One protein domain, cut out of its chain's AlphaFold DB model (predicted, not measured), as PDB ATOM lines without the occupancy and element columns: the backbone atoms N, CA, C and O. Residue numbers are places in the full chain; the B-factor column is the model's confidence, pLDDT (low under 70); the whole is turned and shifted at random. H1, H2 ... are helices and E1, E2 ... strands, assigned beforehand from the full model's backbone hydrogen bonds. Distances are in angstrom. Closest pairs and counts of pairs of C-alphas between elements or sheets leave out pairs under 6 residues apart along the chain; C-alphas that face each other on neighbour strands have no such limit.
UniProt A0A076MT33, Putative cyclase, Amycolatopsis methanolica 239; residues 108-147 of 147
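AT A GLANCE: This is residues 108 to 147 of the 147 residues of the protein "Putative cyclase" of Amycolatopsis methanolica 239 (UniProt A0A076MT33). Two short parallel strands, E1 and E2, lie side by side as a small two-stranded sheet, and the chain between them arches over one face in a single wide loop. H1 is a short turn of helix just past the end of E1, H2 sits over the same face nearer E1 than E2, and residues 132 to 140 return to the start of E2. The printed part has 40 residues, with two named strands and two named helices in the order E1, H1, H2, E2, a mixed class. It is compact, with a radius of gyration of the C-alphas of 10.0 A, and elongated, spanning 28 by 16 by 14 A.

IN THESE COORDINATES: Find C-alpha 109 at (94.169, 101.905, 70.661); from there E1, residues 109 to 113, runs 12.7 A. H1, residues 115 to 118, is 5.4 A long. H2, residues 126 to 131, begins at C-alpha 126 at (105.683, 93.490, 60.601) and is 8.7 A long. E2, residues 141 to 145, runs 12.7 A to C-alpha 145 at (99.668, 91.068, 72.776).

HOW THE PARTS SIT: Look first at E1 and E2, parallel neighbours at 22 degrees, where N 112 and O 143 are 2.8 A apart and N 145 and O 112 are 3.0 A apart, within hydrogen-bond range. E1, H1 H2 and E2 form a strand-helix-strand unit, two parallel neighbour strands with helices between, and its crossover is right-handed. The closest C-alphas of E1 and H2 are those of Phe 112 and Leu 129, 6.6 A apart. H1 and H2 are close but not clearly touching; their closest C-alphas, of Leu 117 and Asp 128, are 7.4 A apart. In H2 every O i to N i+4 pair is within hydrogen-bond range, while H1 is too short for such a pair.

THE WHOLE: The C-alphas of Gly 121 and Ala 138, the two farthest apart, are 28.3 A from each other. The printed part has no cut and ends at Gly 147, the chain's last residue. The link E1 to H1 is tight, and those from H1 to H2 and from H2 to E2 are short. The mean pLDDT of the printed part is 92.7, and no printed residue is under 70.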
ATOM      1  N   ARG A 108      92.898 106.547  70.294       93.62
ATOM      2  CA  ARG A 108      92.443 105.227  69.890       93.62
ATOM      3  C   ARG A 108      93.586 104.220  70.052       93.62
ATOM      4  O   ARG A 108      94.728 104.505  69.693       93.62
ATOM      5  N   GLY A 109      93.266 103.051  70.598       94.94
ATOM      6  CA  GLY A 109      94.169 101.905  70.661       94.94
ATOM      7  C   GLY A 109      93.783 100.845  69.631       94.94
ATOM      8  O   GLY A 109      92.594 100.597  69.423       94.94
ATOM      9  N   VAL A 110      94.771 100.204  69.009       96.88
ATOM     10  CA  VAL A 110      94.579  99.057  68.107       96.88
ATOM     11  C   VAL A 110      95.279  97.848  68.718       96.88
ATOM     12  O   VAL A 110      96.499  97.846  68.842       96.88
ATOM     13  N   LEU A 111      94.509  96.837  69.129       96.06
ATOM     14  CA  LEU A 111      95.033  95.637  69.784       96.06
ATOM     15  C   LEU A 111      95.278  94.507  68.779       96.06
ATOM     16  O   LEU A 111      94.338  93.904  68.266       96.06
ATOM     17  N   PHE A 112      96.548  94.175  68.568       96.06
ATOM     18  CA  PHE A 112      97.003  93.061  67.746       96.06
ATOM     19  C   PHE A 112      97.073  91.776  68.578       96.06
ATOM     20  O   PHE A 112      97.882  91.649  69.500       96.06
ATOM     21  N   GLY A 113      96.221  90.806  68.242       93.56
ATOM     22  CA  GLY A 113      96.226  89.464  68.828       93.56
ATOM     23  C   GLY A 113      97.188  88.526  68.101       93.56
ATOM     24  O   GLY A 113      96.748  87.680  67.328       93.56
ATOM     25  N   VAL A 114      98.494  88.680  68.329       91.31
ATOM     26  CA  VAL A 114      99.528  87.876  67.648       91.31
ATOM     27  C   VAL A 114      99.538  86.391  68.058       91.31
ATOM     28  O   VAL A 114      99.725  85.549  67.176       91.31
ATOM     29  N   PRO A 115      99.269  86.004  69.326       90.62
ATOM     30  CA  PRO A 115      99.268  84.599  69.728       90.62
ATOM     31  C   PRO A 115      98.302  83.716  68.941       90.62
ATOM     32  O   PRO A 115      98.542  82.523  68.789       90.62
ATOM     33  N   GLN A 116      97.224  84.295  68.415       85.38
ATOM     34  CA  GLN A 116      96.252  83.599  67.579       85.38
ATOM     35  C   GLN A 116      96.807  83.219  66.196       85.38
ATOM     36  O   GLN A 116      96.260  82.322  65.563       85.38
ATOM     37  N   LEU A 117      97.874  83.881  65.733       84.81
ATOM     38  CA  LEU A 117      98.507  83.635  64.435       84.81
ATOM     39  C   LEU A 117      99.728  82.715  64.544       84.81
ATOM     40  O   LEU A 117      99.917  81.856  63.686       84.81
ATOM     41  N   ARG A 118     100.557  82.895  65.583       84.69
ATOM     42  CA  ARG A 118     101.873  82.233  65.690       84.69
ATOM     43  C   ARG A 118     102.167  81.543  67.023       84.69
ATOM     44  O   ARG A 118     103.210  80.917  67.159       84.69
ATOM     45  N   GLY A 119     101.262  81.605  67.998       85.75
ATOM     46  CA  GLY A 119     101.549  81.153  69.361       85.75
ATOM     47  C   GLY A 119     102.329  82.192  70.177       85.75
ATOM     48  O   GLY A 119     102.437  83.354  69.795       85.75
ATOM     49  N   VAL A 120     102.816  81.793  71.353       91.44
ATOM     50  CA  VAL A 120     103.428  82.697  72.346       91.44
ATOM     51  C   VAL A 120     104.948  82.554  72.391       91.44
ATOM     52  O   VAL A 120     105.475  81.459  72.205       91.44
ATOM     53  N   GLY A 121     105.650  83.647  72.704       85.75
ATOM     54  CA  GLY A 121     107.098  83.636  72.968       85.75
ATOM     55  C   GLY A 121     108.009  83.796  71.746       85.75
ATOM     56  O   GLY A 121     109.227  83.822  71.907       85.75
ATOM     57  N   GLU A 122     107.450  83.945  70.545       87.69
ATOM     58  CA  GLU A 122     108.218  84.243  69.335       87.69
ATOM     59  C   GLU A 122     108.293  85.753  69.060       87.69
ATOM     60  O   GLU A 122     107.426  86.527  69.471       87.69
ATOM     61  N   ALA A 123     109.340  86.184  68.348       92.56
ATOM     62  CA  ALA A 123     109.475  87.571  67.914       92.56
ATOM     63  C   ALA A 123     108.342  87.944  66.946       92.56
ATOM     64  O   ALA A 123     108.144  87.261  65.939       92.56
ATOM     65  N   VAL A 124     107.641  89.038  67.243       94.25
ATOM     66  CA  VAL A 124     106.577  89.597  66.398       94.25
ATOM     67  C   VAL A 124     107.196  90.375  65.241       94.25
ATOM     68  O   VAL A 124     108.037  91.246  65.470       94.25
ATOM     69  N   THR A 125     106.774  90.087  64.011       93.69
ATOM     70  CA  THR A 125     107.247  90.789  62.810       93.69
ATOM     71  C   THR A 125     106.207  91.764  62.258       93.69
ATOM     72  O   THR A 125     105.049  91.788  62.681       93.69
ATOM     73  N   ALA A 126     106.609  92.593  61.290       93.56
ATOM     74  CA  ALA A 126     105.683  93.490  60.601       93.56
ATOM     75  C   ALA A 126     104.617  92.712  59.804       93.56
ATOM     76  O   ALA A 126     103.462  93.134  59.745       93.56
ATOM     77  N   GLU A 127     104.987  91.565  59.231       94.00
ATOM     78  CA  GLU A 127     104.079  90.670  58.510       94.00
ATOM     79  C   GLU A 127     102.994  90.109  59.432       94.00
ATOM     80  O   GLU A 127     101.833  90.051  59.030       94.00
ATOM     81  N   ASP A 128     103.337  89.776  60.680       93.44
ATOM     82  CA  ASP A 128     102.364  89.302  61.671       93.44
ATOM     83  C   ASP A 128     101.306  90.362  61.977       93.44
ATOM     84  O   ASP A 128     100.110  90.069  62.035       93.44
ATOM     85  N   LEU A 129     101.741  91.615  62.145       94.62
ATOM     86  CA  LEU A 129     100.835  92.735  62.387       94.62
ATOM     87  C   LEU A 129      99.943  92.982  61.165       94.62
ATOM     88  O   LEU A 129      98.730  93.134  61.316       94.62
ATOM     89  N   ALA A 130     100.513  92.954  59.957       93.75
ATOM     90  CA  ALA A 130      99.766  93.122  58.712       93.75
ATOM     91  C   ALA A 130      98.730  92.004  58.492       93.75
ATOM     92  O   ALA A 130      97.612  92.278  58.053       93.75
ATOM     93  N   ALA A 131      99.058  90.760  58.853       94.31
ATOM     94  CA  ALA A 131      98.171  89.606  58.720       94.31
ATOM     95  C   ALA A 131      96.896  89.705  59.578       94.31
ATOM     96  O   ALA A 131      95.906  89.042  59.274       94.31
ATOM     97  N   THR A 132      96.876  90.558  60.611       93.50
ATOM     98  CA  THR A 132      95.654  90.816  61.396       93.50
ATOM     99  C   THR A 132      94.577  91.579  60.617       93.50
ATOM    100  O   THR A 132      93.415  91.568  61.021       93.50
ATOM    101  N   GLY A 133      94.946  92.259  59.524       94.12
ATOM    102  CA  GLY A 133      94.031  93.085  58.733       94.12
ATOM    103  C   GLY A 133      93.503  94.327  59.462       94.12
ATOM    104  O   GLY A 133      92.544  94.943  58.995       94.12
ATOM    105  N   LEU A 134      94.090  94.696  60.606       95.50
ATOM    106  CA  LEU A 134      93.688  95.868  61.381       95.50
ATOM    107  C   LEU A 134      94.218  97.162  60.747       95.50
ATOM    108  O   LEU A 134      95.379  97.261  60.359       95.50
ATOM    109  N   GLU A 135      93.364  98.181  60.681       94.81
ATOM    110  CA  GLU A 135      93.729  99.511  60.187       94.81
ATOM    111  C   GLU A 135      94.338 100.359  61.316       94.81
ATOM    112  O   GLU A 135      93.660 100.673  62.300       94.81
ATOM    113  N   VAL A 136      95.585 100.796  61.134       94.44
ATOM    114  CA  VAL A 136      96.247 101.780  62.004       94.44
ATOM    115  C   VAL A 136      96.203 103.153  61.346       94.44
ATOM    116  O   VAL A 136      96.505 103.302  60.162       94.44
ATOM    117  N   ARG A 137      95.846 104.169  62.125       94.88
ATOM    118  CA  ARG A 137      95.844 105.579  61.728       94.88
ATOM    119  C   ARG A 137      96.961 106.323  62.444       94.88
ATOM    120  O   ARG A 137      97.483 105.880  63.467       94.88
ATOM    121  N   ALA A 138      97.310 107.491  61.910       93.88
ATOM    122  CA  ALA A 138      98.166 108.424  62.629       93.88
ATOM    123  C   ALA A 138      97.586 108.676  64.031       93.88
ATOM    124  O   ALA A 138      96.369 108.762  64.171       93.88
ATOM    125  N   VAL A 139      98.469 108.790  65.027       90.69
ATOM    126  CA  VAL A 139      98.171 108.987  66.461       90.69
ATOM    127  C   VAL A 139      97.489 107.826  67.199       90.69
ATOM    128  O   VAL A 139      97.180 107.971  68.381       90.69
ATOM    129  N   ASP A 140      97.288 106.671  66.560       95.81
ATOM    130  CA  ASP A 140      96.893 105.462  67.285       95.81
ATOM    131  C   ASP A 140      98.027 104.942  68.175       95.81
ATOM    132  O   ASP A 140      99.209 105.038  67.837       95.81
ATOM    133  N   VAL A 141      97.648 104.281  69.269       96.06
ATOM    134  CA  VAL A 141      98.555 103.422  70.037       96.06
ATOM    135  C   VAL A 141      98.356 101.974  69.597       96.06
ATOM    136  O   VAL A 141      97.294 101.382  69.798       96.06
ATOM    137  N   ALA A 142      99.392 101.389  68.998       95.56
ATOM    138  CA  ALA A 142      99.433  99.964  68.699       95.56
ATOM    139  C   ALA A 142      99.726  99.173  69.984       95.56
ATOM    140  O   ALA A 142     100.791  99.307  70.582       95.56
ATOM    141  N   LEU A 143      98.779  98.337  70.401       96.56
ATOM    142  CA  LEU A 143      98.917  97.414  71.521       96.56
ATOM    143  C   LEU A 143      99.198  96.025  70.951       96.56
ATOM    144  O   LEU A 143      98.370  95.475  70.229       96.56
ATOM    145  N   VAL A 144     100.351  95.444  71.261       95.62
ATOM    146  CA  VAL A 144     100.735  94.121  70.749       95.62
ATOM    147  C   VAL A 144     100.672  93.118  71.891       95.62
ATOM    148  O   VAL A 144     101.480  93.169  72.814       95.62
ATOM    149  N   ARG A 145      99.707  92.195  71.841       94.94
ATOM    150  CA  ARG A 145      99.668  91.068  72.776       94.94
ATOM    151  C   ARG A 145     100.675  90.021  72.310       94.94
ATOM    152  O   ARG A 145     100.599  89.608  71.162       94.94
ATOM    153  N   THR A 146     101.553  89.555  73.194       93.31
ATOM    154  CA  THR A 146     102.562  88.514  72.893       93.31
ATOM    155  C   THR A 146     102.406  87.236  73.730       93.31
ATOM    156  O   THR A 146     103.062  86.232  73.453       93.31
ATOM    157  N   GLY A 147     101.520  87.258  74.729       87.56
ATOM    158  CA  GLY A 147     101.193  86.172  75.656       87.56
ATOM    159  C   GLY A 147     100.115  86.649  76.608       87.56
ATOM    160  O   GLY A 147     100.327  87.733  77.184       87.56
TER     161      GLY A 147